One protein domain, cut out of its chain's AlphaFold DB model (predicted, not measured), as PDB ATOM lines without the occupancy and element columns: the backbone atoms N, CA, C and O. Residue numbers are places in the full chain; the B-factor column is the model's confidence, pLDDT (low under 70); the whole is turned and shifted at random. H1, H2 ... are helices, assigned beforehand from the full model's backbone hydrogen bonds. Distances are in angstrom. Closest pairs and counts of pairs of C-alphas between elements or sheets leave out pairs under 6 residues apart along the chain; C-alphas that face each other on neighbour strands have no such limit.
ATOM      1  N   GLN A 350     125.099 142.770 180.419       86.81
ATOM      2  CA  GLN A 350     123.732 143.299 180.456       86.81
ATOM      3  C   GLN A 350     123.599 144.603 179.660       86.81
ATOM      4  O   GLN A 350     122.652 144.776 178.891       86.81
ATOM      5  N   SER A 351     124.573 145.510 179.776       85.94
ATOM      6  CA  SER A 351     124.629 146.743 178.984       85.94
ATOM      7  C   SER A 351     124.738 146.448 177.483       85.94
ATOM      8  O   SER A 351     123.955 146.972 176.685       85.94
ATOM      9  N   ALA A 352     125.649 145.551 177.090       83.56
ATOM     10  CA  ALA A 352     125.808 145.138 175.698       83.56
ATOM     11  C   ALA A 352     124.535 144.476 175.147       83.56
ATOM     12  O   ALA A 352     124.098 144.801 174.040       83.56
ATOM     13  N   TRP A 353     123.899 143.606 175.934       84.62
ATOM     14  CA  TRP A 353     122.640 142.948 175.591       84.62
ATOM     15  C   TRP A 353     121.504 143.955 175.387       84.62
ATOM     16  O   TRP A 353     120.813 143.914 174.368       84.62
ATOM     17  N   ASN A 354     121.343 144.913 176.302       86.62
ATOM     18  CA  ASN A 354     120.337 145.968 176.191       86.62
ATOM     19  C   ASN A 354     120.565 146.848 174.956       86.62
ATOM     20  O   ASN A 354     119.620 147.146 174.222       86.62
ATOM     21  N   ASN A 355     121.817 147.204 174.663       84.88
ATOM     22  CA  ASN A 355     122.167 147.947 173.454       84.88
ATOM     23  C   ASN A 355     121.846 147.154 172.180       84.88
ATOM     24  O   ASN A 355     121.235 147.693 171.253       84.88
ATOM     25  N   ALA A 356     122.193 145.866 172.142       86.69
ATOM     26  CA  ALA A 356     121.873 144.986 171.023       86.69
ATOM     27  C   ALA A 356     120.354 144.830 170.829       86.69
ATOM     28  O   ALA A 356     119.865 144.907 169.697       86.69
ATOM     29  N   ASN A 357     119.584 144.687 171.910       86.88
ATOM     30  CA  ASN A 357     118.123 144.618 171.854       86.88
ATOM     31  C   ASN A 357     117.509 145.920 171.335       86.88
ATOM     32  O   ASN A 357     116.707 145.881 170.408       86.88
ATOM     33  N   ASN A 358     117.956 147.077 171.824       84.88
ATOM     34  CA  ASN A 358     117.480 148.384 171.357       84.88
ATOM     35  C   ASN A 358     117.716 148.604 169.850       84.88
ATOM     36  O   ASN A 358     116.927 149.273 169.174       84.88
ATOM     37  N   ILE A 359     118.808 148.054 169.307       84.06
ATOM     38  CA  ILE A 359     119.102 148.091 167.869       84.06
ATOM     39  C   ILE A 359     118.198 147.114 167.110       84.06
ATOM     40  O   ILE A 359     117.614 147.478 166.087       84.06
ATOM     41  N   THR A 360     118.082 145.876 167.594       86.44
ATOM     42  CA  THR A 360     117.392 144.788 166.886       86.44
ATOM     43  C   THR A 360     115.868 144.866 166.968       86.44
ATOM     44  O   THR A 360     115.211 144.498 166.000       86.44
ATOM     45  N   GLU A 361     115.283 145.439 168.023       85.62
ATOM     46  CA  GLU A 361     113.829 145.650 168.156       85.62
ATOM     47  C   GLU A 361     113.261 146.541 167.036       85.62
ATOM     48  O   GLU A 361     112.107 146.412 166.613       85.62
ATOM     49  N   ARG A 362     114.100 147.418 166.473       78.44
ATOM     50  CA  ARG A 362     113.743 148.259 165.321       78.44
ATOM     51  C   ARG A 362     113.657 147.467 164.014       78.44
ATOM     52  O   ARG A 362     113.044 147.938 163.055       78.44
ATOM     53  N   VAL A 363     114.249 146.274 163.962       84.44
ATOM     54  CA  VAL A 363     114.279 145.385 162.797       84.44
ATOM     55  C   VAL A 363     113.092 144.421 162.865       84.44
ATOM     56  O   VAL A 363     113.244 143.238 163.147       84.44
ATOM     57  N   LYS A 364     111.882 144.923 162.590       82.69
ATOM     58  CA  LYS A 364     110.678 144.071 162.499       82.69
ATOM     59  C   LYS A 364     110.683 143.236 161.218       82.69
ATOM     60  O   LYS A 364     110.683 142.011 161.262       82.69
ATOM     61  N   THR A 365     110.745 143.917 160.075       87.75
ATOM     62  CA  THR A 365     110.804 143.295 158.750       87.75
ATOM     63  C   THR A 365     112.135 143.637 158.094       87.75
ATOM     64  O   THR A 365     112.438 144.806 157.856       87.75
ATOM     65  N   THR A 366     112.934 142.622 157.758       86.06
ATOM     66  CA  THR A 366     114.285 142.821 157.207       86.06
ATOM     67  C   THR A 366     114.294 143.620 155.900       86.06
ATOM     68  O   THR A 366     115.218 144.400 155.679       86.06
ATOM     69  N   SER A 367     113.299 143.442 155.024       85.12
ATOM     70  CA  SER A 367     113.197 144.198 153.765       85.12
ATOM     71  C   SER A 367     112.903 145.677 154.016       85.12
ATOM     72  O   SER A 367     113.670 146.529 153.580       85.12
ATOM     73  N   GLU A 368     111.859 145.976 154.788       87.00
ATOM     74  CA  GLU A 368     111.445 147.348 155.108       87.00
ATOM     75  C   GLU A 368     112.539 148.104 155.865       87.00
ATOM     76  O   GLU A 368     112.820 149.268 155.576       87.00
ATOM     77  N   PHE A 369     113.204 147.427 156.806       86.94
ATOM     78  CA  PHE A 369     114.323 148.007 157.536       86.94
ATOM     79  C   PHE A 369     115.472 148.368 156.593       86.94
ATOM     80  O   PHE A 369     116.006 149.471 156.684       86.94
ATOM     81  N   LYS A 370     115.841 147.477 155.661       86.44
ATOM     82  CA  LYS A 370     116.902 147.743 154.679       86.44
ATOM     83  C   LYS A 370     116.550 148.921 153.776       86.44
ATOM     84  O   LYS A 370     117.389 149.795 153.584       86.44
ATOM     85  N   ASP A 371     115.322 148.978 153.276       84.38
ATOM     86  CA  ASP A 371     114.898 150.055 152.380       84.38
ATOM     87  C   ASP A 371     114.883 151.420 153.090       84.38
ATOM     88  O   ASP A 371     115.273 152.429 152.500       84.38
ATOM     89  N   LYS A 372     114.502 151.453 154.374       85.94
ATOM     90  CA  LYS A 372     114.417 152.684 155.175       85.94
ATOM     91  C   LYS A 372     115.750 153.125 155.787       85.94
ATOM     92  O   LYS A 372     116.029 154.320 155.850       85.94
ATOM     93  N   HIS A 373     116.548 152.187 156.292       85.88
ATOM     94  CA  HIS A 373     117.733 152.474 157.106       85.88
ATOM     95  C   HIS A 373     119.062 152.167 156.412       85.88
ATOM     96  O   HIS A 373     120.102 152.592 156.910       85.88
ATOM     97  N   LEU A 374     119.050 151.488 155.262       87.12
ATOM     98  CA  LEU A 374     120.238 151.187 154.457       87.12
ATOM     99  C   LEU A 374     120.066 151.619 152.979       87.12
ATOM    100  O   LEU A 374     120.355 150.835 152.067       87.12
ATOM    101  N   PRO A 375     119.631 152.868 152.696       84.69
ATOM    102  CA  PRO A 375     119.364 153.325 151.327       84.69
ATOM    103  C   PRO A 375     120.625 153.294 150.448       84.69
ATOM    104  O   PRO A 375     120.561 152.965 149.258       84.69
ATOM    105  N   SER A 376     121.790 153.539 151.053       85.19
ATOM    106  CA  SER A 376     123.096 153.494 150.392       85.19
ATOM    107  C   SER A 376     123.493 152.091 149.924       85.19
ATOM    108  O   SER A 376     124.270 151.993 148.975       85.19
ATOM    109  N   GLN A 377     122.958 151.027 150.538       85.88
ATOM    110  CA  GLN A 377     123.145 149.617 150.158       85.88
ATOM    111  C   GLN A 377     121.959 149.058 149.345       85.88
ATOM    112  O   GLN A 377     121.911 147.864 149.043       85.88
ATOM    113  N   GLY A 378     121.001 149.910 148.967       85.31
ATOM    114  CA  GLY A 378     119.818 149.540 148.197       85.31
ATOM    115  C   GLY A 378     120.050 149.531 146.681       85.31
ATOM    116  O   GLY A 378     120.983 148.927 146.148       85.31
ATOM    117  N   HIS A 379     119.161 150.203 145.949       87.12
ATOM    118  CA  HIS A 379     119.168 150.226 144.482       87.12
ATOM    119  C   HIS A 379     120.439 150.855 143.880       87.12
ATOM    120  O   HIS A 379     120.925 150.374 142.856       87.12
ATOM    121  N   ILE A 380     121.005 151.890 144.520       89.00
ATOM    122  CA  ILE A 380     122.217 152.567 144.029       89.00
ATOM    123  C   ILE A 380     123.414 151.622 144.065       89.00
ATOM    124  O   ILE A 380     124.145 151.527 143.081       89.00
ATOM    125  N   TRP A 381     123.587 150.874 145.157       89.31
ATOM    126  CA  TRP A 381     124.676 149.911 145.283       89.31
ATOM    127  C   TRP A 381     124.563 148.771 144.266       89.31
ATOM    128  O   TRP A 381     125.547 148.430 143.614       89.31
ATOM    129  N   LYS A 382     123.347 148.253 144.032       91.06
ATOM    130  CA  LYS A 382     123.092 147.267 142.965       91.06
ATOM    131  C   LYS A 382     123.448 147.820 141.578       91.06
ATOM    132  O   LYS A 382     124.059 147.117 140.775       91.06
ATOM    133  N   ALA A 383     123.096 149.076 141.296       92.25
ATOM    134  CA  ALA A 383     123.432 149.731 140.034       92.25
ATOM    135  C   ALA A 383     124.945 149.961 139.879       92.25
ATOM    136  O   ALA A 383     125.473 149.747 138.790       92.25
ATOM    137  N   LEU A 384     125.641 150.347 140.952       93.00
ATOM    138  CA  LEU A 384     127.098 150.502 140.977       93.00
ATOM    139  C   LEU A 384     127.810 149.170 140.731       93.00
ATOM    140  O   LEU A 384     128.621 149.091 139.817       93.00
ATOM    141  N   SER A 385     127.436 148.112 141.455       92.62
ATOM    142  CA  SER A 385     127.992 146.765 141.264       92.62
ATOM    143  C   SER A 385     127.798 146.266 139.827       92.62
ATOM    144  O   SER A 385     128.697 145.664 139.231       92.62
ATOM    145  N   TRP A 386     126.645 146.571 139.223       92.62
ATOM    146  CA  TRP A 386     126.408 146.281 137.813       92.62
ATOM    147  C   TRP A 386     127.342 147.076 136.889       92.62
ATOM    148  O   TRP A 386     127.922 146.484 135.985       92.62
ATOM    149  N   VAL A 387     127.516 148.386 137.113       92.56
ATOM    150  CA  VAL A 387     128.420 149.236 136.312       92.56
ATOM    151  C   VAL A 387     129.870 148.763 136.429       92.56
ATOM    152  O   VAL A 387     130.537 148.634 135.406       92.56
ATOM    153  N   GLU A 388     130.338 148.443 137.636       91.06
ATOM    154  CA  GLU A 388     131.675 147.891 137.889       91.06
ATOM    155  C   GLU A 388     131.865 146.559 137.151       91.06
ATOM    156  O   GLU A 388     132.862 146.355 136.460       91.06
ATOM    157  N   THR A 389     130.869 145.673 137.213       91.94
ATOM    158  CA  THR A 389     130.899 144.400 136.482       91.94
ATOM    159  C   THR A 389     130.920 144.617 134.966       91.94
ATOM    160  O   THR A 389     131.659 143.941 134.248       91.94
ATOM    161  N   GLU A 390     130.120 145.555 134.459       92.06
ATOM    162  CA  GLU A 390     130.032 145.869 133.034       92.06
ATOM    163  C   GLU A 390     131.304 146.548 132.510       92.06
ATOM    164  O   GLU A 390     131.704 146.298 131.376       92.06
ATOM    165  N   HIS A 391     132.000 147.323 133.345       87.94
ATOM    166  CA  HIS A 391     133.277 147.947 132.997       87.94
ATOM    167  C   HIS A 391     134.350 146.906 132.629       87.94
ATOM    168  O   HIS A 391     135.166 147.141 131.732       87.94
ATOM    169  N   TRP A 392     134.320 145.738 133.280       85.31
ATOM    170  CA  TRP A 392     135.204 144.610 132.972       85.31
ATOM    171  C   TRP A 392     134.672 143.716 131.854       85.31
ATOM    172  O   TRP A 392     135.439 143.290 130.994       85.31
ATOM    173  N   ARG A 393     133.368 143.412 131.866       87.81
ATOM    174  CA  ARG A 393     132.780 142.416 130.957       87.81
ATOM    175  C   ARG A 393     132.417 142.960 129.581       87.81
ATOM    176  O   ARG A 393     132.394 142.171 128.642       87.81
ATOM    177  N   LEU A 394     132.111 144.255 129.470       85.50
ATOM    178  CA  LEU A 394     131.809 144.946 128.212       85.50
ATOM    179  C   LEU A 394     130.750 144.231 127.343       85.50
ATOM    180  O   LEU A 394     130.836 144.213 126.116       85.50
ATOM    181  N   ARG A 395     129.737 143.619 127.966       84.31
ATOM    182  CA  ARG A 395     128.725 142.799 127.277       84.31
ATOM    183  C   ARG A 395     127.747 143.627 126.447       84.31
ATOM    184  O   ARG A 395     127.136 143.087 125.530       84.31
ATOM    185  N   LYS A 396     127.569 144.909 126.768       83.75
ATOM    186  CA  LYS A 396     126.607 145.816 126.125       83.75
ATOM    187  C   LYS A 396     127.262 146.913 125.278       83.75
ATOM    188  O   LYS A 396     126.600 147.901 124.980       83.75
ATOM    189  N   VAL A 397     128.520 146.736 124.855       82.88
ATOM    190  CA  VAL A 397     129.234 147.693 123.978       82.88
ATOM    191  C   VAL A 397     128.515 147.913 122.639       82.88
ATOM    192  O   VAL A 397     128.473 149.029 122.126       82.88
ATOM    193  N   GLY A 398     127.920 146.865 122.061       80.44
ATOM    194  CA  GLY A 398     127.213 146.969 120.782       80.44
ATOM    195  C   GLY A 398     128.133 147.434 119.645       80.44
ATOM    196  O   GLY A 398     129.098 146.749 119.323       80.44
ATOM    197  N   LYS A 399     127.811 148.581 119.030       76.31
ATOM    198  CA  LYS A 399     128.576 149.193 117.922       76.31
ATOM    199  C   LYS A 399     129.442 150.392 118.353       76.31
ATOM    200  O   LYS A 399     130.053 151.024 117.496       76.31
ATOM    201  N   GLU A 400     129.466 150.750 119.639       77.38
ATOM    202  CA  GLU A 400     130.291 151.860 120.134       77.38
ATOM    203  C   GLU A 400     131.771 151.475 120.256       77.38
ATOM    204  O   GLU A 400     132.125 150.314 120.456       77.38
ATOM    205  N   ASN A 401     132.654 152.477 120.194       85.19
ATOM    206  CA  ASN A 401     134.061 152.295 120.543       85.19
ATOM    207  C   ASN A 401     134.187 151.943 122.041       85.19
ATOM    208  O   ASN A 401     133.630 152.632 122.902       85.19
ATOM    209  N   THR A 402     134.961 150.903 122.349       84.19
ATOM    210  CA  THR A 402     135.190 150.381 123.704       84.19
ATOM    211  C   THR A 402     135.718 151.444 124.671       84.19
ATOM    212  O   THR A 402     135.316 151.463 125.836       84.19
ATOM    213  N   GLU A 403     136.566 152.366 124.210       84.88
ATOM    214  CA  GLU A 403     137.072 153.464 125.044       84.88
ATOM    215  C   GLU A 403     135.984 154.473 125.417       84.88
ATOM    216  O   GLU A 403     135.900 154.907 126.569       84.88
ATOM    217  N   ASN A 404     135.122 154.824 124.460       86.12
ATOM    218  CA  ASN A 404     134.018 155.753 124.689       86.12
ATOM    219  C   ASN A 404     132.967 155.130 125.614       86.12
ATOM    220  O   ASN A 404     132.490 155.793 126.537       86.12
ATOM    221  N   TYR A 405     132.695 153.834 125.450       89.06
ATOM    222  CA  TYR A 405     131.812 153.086 126.338       89.06
ATOM    223  C   TYR A 405     132.363 152.994 127.773       89.06
ATOM    224  O   TYR A 405     131.650 153.237 128.744       89.06
ATOM    225  N   ARG A 406     133.667 152.744 127.949       88.94
ATOM    226  CA  ARG A 406     134.291 152.782 129.286       88.94
ATOM    227  C   ARG A 406     134.208 154.167 129.929       88.94
ATOM    228  O   ARG A 406     133.936 154.268 131.125       88.94
ATOM    229  N   LYS A 407     134.403 155.241 129.154       89.62
ATOM    230  CA  LYS A 407     134.216 156.619 129.644       89.62
ATOM    231  C   LYS A 407     132.769 156.871 130.079       89.62
ATOM    232  O   LYS A 407     132.564 157.476 131.130       89.62
ATOM    233  N   SER A 408     131.773 156.381 129.337       90.12
ATOM    234  CA  SER A 408     130.358 156.543 129.703       90.12
ATOM    235  C   SER A 408     130.007 155.794 130.996       90.12
ATOM    236  O   SER A 408     129.332 156.356 131.864       90.12
ATOM    237  N   LEU A 409     130.545 154.585 131.191       91.75
ATOM    238  CA  LEU A 409     130.410 153.833 132.442       91.75
ATOM    239  C   LEU A 409     131.045 154.567 133.629       91.75
ATOM    240  O   LEU A 409     130.395 154.684 134.664       91.75
ATOM    241  N   LYS A 410     132.249 155.139 133.474       92.06
ATOM    242  CA  LYS A 410     132.887 155.963 134.522       92.06
ATOM    243  C   LYS A 410     132.056 157.195 134.883       92.06
ATOM    244  O   LYS A 410     131.916 157.532 136.057       92.06
ATOM    245  N   THR A 411     131.464 157.860 133.892       92.81
ATOM    246  CA  THR A 411     130.555 158.991 134.139       92.81
ATOM    247  C   THR A 411     129.314 158.545 134.911       92.81
ATOM    248  O   THR A 411     128.919 159.198 135.876       92.81
ATOM    249  N   LYS A 412     128.724 157.405 134.533       92.75
ATOM    250  CA  LYS A 412     127.566 156.821 135.220       92.75
ATOM    251  C   LYS A 412     127.898 156.398 136.651       92.75
ATOM    252  O   LYS A 412     127.104 156.645 137.554       92.75
ATOM    253  N   GLU A 413     129.074 155.821 136.873       93.62
ATOM    254  CA  GLU A 413     129.581 155.503 138.207       93.62
ATOM    255  C   GLU A 413     129.693 156.769 139.064       93.62
ATOM    256  O   GLU A 413     129.132 156.818 140.158       93.62
ATOM    257  N   LYS A 414     130.317 157.834 138.540       93.62
ATOM    258  CA  LYS A 414     130.448 159.119 139.247       93.62
ATOM    259  C   LYS A 414     129.087 159.718 139.612       93.62
ATOM    260  O   LYS A 414     128.915 160.202 140.728       93.62
ATOM    261  N   GLN A 415     128.105 159.651 138.710       93.69
ATOM    262  CA  GLN A 415     126.735 160.096 138.993       93.69
ATOM    263  C   GLN A 415     126.083 159.280 140.115       93.69
ATOM    264  O   GLN A 415     125.442 159.849 140.997       93.69
ATOM    265  N   LEU A 416     126.243 157.954 140.103       92.56
ATOM    266  CA  LEU A 416     125.696 157.078 141.138       92.56
ATOM    267  C   LEU A 416     126.380 157.297 142.497       92.56
ATOM    268  O   LEU A 416     125.683 157.348 143.506       92.56
ATOM    269  N   ARG A 417     127.703 157.500 142.530       91.19
ATOM    270  CA  ARG A 417     128.444 157.875 143.751       91.19
ATOM    271  C   ARG A 417     127.982 159.222 144.300       91.19
ATOM    272  O   ARG A 417     127.760 159.331 145.498       91.19
ATOM    273  N   GLY A 418     127.758 160.207 143.427       91.12
ATOM    274  CA  GLY A 418     127.180 161.493 143.820       91.12
ATOM    275  C   GLY A 418     125.809 161.324 144.474       91.12
ATOM    276  O   GLY A 418     125.581 161.849 145.556       91.12
ATOM    277  N   LYS A 419     124.923 160.505 143.891       88.88
ATOM    278  CA  LYS A 419     123.626 160.175 144.508       88.88
ATOM    279  C   LYS A 419     123.768 159.434 145.842       88.88
ATOM    280  O   LYS A 419     122.965 159.654 146.737       88.88
ATOM    281  N   GLN A 420     124.776 158.573 145.976       86.56
ATOM    282  CA  GLN A 420     125.045 157.832 147.209       86.56
ATOM    283  C   GLN A 420     125.498 158.753 148.353       86.56
ATOM    284  O   GLN A 420     125.122 158.519 149.494       86.56
ATOM    285  N   GLN A 421     126.270 159.801 148.049       86.00
ATOM    286  CA  GLN A 421     126.782 160.770 149.029       86.00
ATOM    287  C   GLN A 421     125.717 161.736 149.565       86.00
ATOM    288  O   GLN A 421     125.941 162.365 150.591       86.00
ATOM    289  N   ILE A 422     124.569 161.854 148.890       87.31
ATOM    290  CA  ILE A 422     123.462 162.721 149.324       87.31
ATOM    291  C   ILE A 422     122.702 162.110 150.513       87.31
ATOM    292  O   ILE A 422     122.045 162.834 151.253       87.31
ATOM    293  N   PHE A 423     122.763 160.789 150.708       83.19
ATOM    294  CA  PHE A 423     122.033 160.154 151.799       83.19
ATOM    295  C   PHE A 423     122.630 160.513 153.162       83.19
ATOM    296  O   PHE A 423     123.785 160.202 153.450       83.19
ATOM    297  N   GLU A 424     121.800 161.098 154.021       85.31
ATOM    298  CA  GLU A 424     122.111 161.285 155.436       85.31
ATOM    299  C   GLU A 424     122.130 159.945 156.180       85.31
ATOM    300  O   GLU A 424     121.469 158.982 155.778       85.31
ATOM    301  N   ILE A 425     122.879 159.886 157.287       84.62
ATOM    302  CA  ILE A 425     122.959 158.694 158.138       84.62
ATOM    303  C   ILE A 425     121.585 158.472 158.791       84.62
ATOM    304  O   ILE A 425     121.166 159.286 159.618       84.62
ATOM    305  N   PRO A 426     120.870 157.374 158.482       86.88
ATOM    306  CA  PRO A 426     119.536 157.163 159.031       86.88
ATOM    307  C   PRO A 426     119.583 156.925 160.543       86.88
ATOM    308  O   PRO A 426     120.531 156.331 161.050       86.88
ATOM    309  N   ALA A 427     118.509 157.266 161.262       83.19
ATOM    310  CA  ALA A 427     118.428 157.103 162.722       83.19
ATOM    311  C   ALA A 427     118.762 155.678 163.220       83.19
ATOM    312  O   ALA A 427     119.342 155.508 164.288       83.19
ATOM    313  N   GLY A 428     118.430 154.647 162.434       82.50
ATOM    314  CA  GLY A 428     118.820 153.261 162.721       82.50
ATOM    315  C   GLY A 428     120.338 153.057 162.730       82.50
ATOM    316  O   GLY A 428     120.859 152.415 163.635       82.50
ATOM    317  N   MET A 429     121.050 153.668 161.779       85.81
ATOM    318  CA  MET A 429     122.512 153.614 161.696       85.81
ATOM    319  C   MET A 429     123.176 154.493 162.752       85.81
ATOM    320  O   MET A 429     124.191 154.091 163.305       85.81
ATOM    321  N   VAL A 430     122.583 155.639 163.105       86.19
ATOM    322  CA  VAL A 430     123.054 156.452 164.239       86.19
ATOM    323  C   VAL A 430     122.996 155.649 165.538       86.19
ATOM    324  O   VAL A 430     123.974 155.613 166.274       86.19
ATOM    325  N   SER A 431     121.887 154.954 165.807       83.00
ATOM    326  CA  SER A 431     121.777 154.107 167.001       83.00
ATOM    327  C   SER A 431     122.711 152.899 166.965       83.00
ATOM    328  O   SER A 431     123.236 152.530 168.009       83.00
ATOM    329  N   PHE A 432     122.963 152.319 165.788       84.56
ATOM    330  CA  PHE A 432     123.972 151.272 165.631       84.56
ATOM    331  C   PHE A 432     125.382 151.786 165.959       84.56
ATOM    332  O   PHE A 432     126.072 151.186 166.778       84.56
ATOM    333  N   ILE A 433     125.783 152.924 165.380       85.44
ATOM    334  CA  ILE A 433     127.081 153.563 165.644       85.44
ATOM    335  C   ILE A 433     127.205 153.908 167.128       85.44
ATOM    336  O   ILE A 433     128.203 153.564 167.748       85.44
ATOM    337  N   HIS A 434     126.178 154.535 167.708       84.00
ATOM    338  CA  HIS A 434     126.155 154.855 169.131       84.00
ATOM    339  C   HIS A 434     126.325 153.597 169.983       84.00
ATOM    340  O   HIS A 434     127.163 153.601 170.870       84.00
ATOM    341  N   GLY A 435     125.597 152.516 169.680       79.62
ATOM    342  CA  GLY A 435     125.727 151.242 170.387       79.62
ATOM    343  C   GLY A 435     127.151 150.686 170.360       79.62
ATOM    344  O   GLY A 435     127.643 150.282 171.409       79.62
ATOM    345  N   MET A 436     127.827 150.740 169.204       76.25
ATOM    346  CA  MET A 436     129.225 150.303 169.078       76.25
ATOM    347  C   MET A 436     130.207 151.205 169.840       76.25
ATOM    348  O   MET A 436     131.151 150.711 170.445       76.25
ATOM    349  N   VAL A 437     129.975 152.520 169.855       73.50
ATOM    350  CA  VAL A 437     130.845 153.474 170.562       73.50
ATOM    351  C   VAL A 437     130.635 153.400 172.075       73.50
ATOM    352  O   VAL A 437     131.598 153.405 172.831       73.50
ATOM    353  N   THR A 438     129.397 153.264 172.555       62.19
ATOM    354  CA  THR A 438     129.127 153.141 173.997       62.19
ATOM    355  C   THR A 438     129.657 151.849 174.606       62.19
ATOM    356  O   THR A 438     129.953 151.837 175.796       62.19
ATOM    357  N   SER A 439     129.827 150.782 173.816       52.94
ATOM    358  CA  SER A 439     130.518 149.570 174.277       52.94
ATOM    359  C   SER A 439     132.035 149.737 174.412       52.94
ATOM    360  O   SER A 439     132.650 148.978 175.150       52.94
ATOM    361  N   GLU A 440     132.640 150.730 173.751       46.06
ATOM    362  CA  GLU A 440     134.083 151.011 173.827       46.06
ATOM    363  C   GLU A 440     134.451 152.035 174.918       46.06
ATOM    364  O   GLU A 440     135.627 152.185 175.236       46.06
ATOM    365  N   VAL A 441     133.473 152.735 175.515       38.94
ATOM    366  CA  VAL A 441     133.710 153.879 176.428       38.94
ATOM    367  C   VAL A 441     133.682 153.513 177.925       38.94
ATOM    368  O   VAL A 441     133.938 154.375 178.761       38.94
TER     369      VAL A 441
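AT A GLANCE: This is residues 350 to 441 of the 445 residues of an uncharacterized protein of Amphiprion ocellaris (UniProt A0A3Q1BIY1). This is a long, thin model with two helix pairs at its two ends: the helical hairpin of H3 and H4 makes one end, and H1 and H5 lie side by side at the other. The short H2 sits between the two pairs along the length, and the links 374 to 378 and 422 to 426 run between the ends. The printed part has 92 residues with five named helices, H1 to H5 in order, and no named strand; the class is all helix. It is extended, with a radius of gyration of the C-alphas of 18.9 A and spans of 62 by 27 by 20 A.

HOW THE PARTS SIT: H1, residues 350 to 360, touches H5, residues 427 to 440, at a shallow tilt of 16 degrees, opposite ways; their closest C-alphas, of Asn 355 and Gly 435, are 5.7 A apart. H2, residues 366 to 373, and H5 only just touch, with 3 pairs of C-alphas within 8 A, about perpendicular at 89 degrees; the closest are those of His 373 and Gly 428, 5.8 A, and H5 touches H2 with residues 427 to 429 alone. H3, residues 379 to 393, and H4, residues 402 to 421, form a helical hairpin and touch at a shallow tilt of 20 degrees, opposite ways; the closest C-alphas, of His 391 and Arg 406, are 6.2 A apart. H3 is apart from H5, and H4 is apart from H1, H2 and H5. Every O i to N i+4 pair is within hydrogen-bond range in H1, H2 and H4; in H3 it is 10 of 11 and in H5 9 of 10.

IN THESE COORDINATES: H1 begins at C-alpha 350 (123.732, 143.299, 180.456) and is 15.1 A long from first to last C-alpha; H2 is 10.3 A and H3 20.7 A. H4, the longest, is 28.6 A and begins at C-alpha 402 (135.190, 150.381, 123.704). H5 is 20.1 A and ends at C-alpha 440 (134.083, 151.011, 173.827).

THE WHOLE: The two C-alphas farthest apart, of Gln 350 and Lys 399, are 63.0 A apart. The printed part has no cut and no long link. Its mean pLDDT is 85.0, and residues 438 to 441 are under 70.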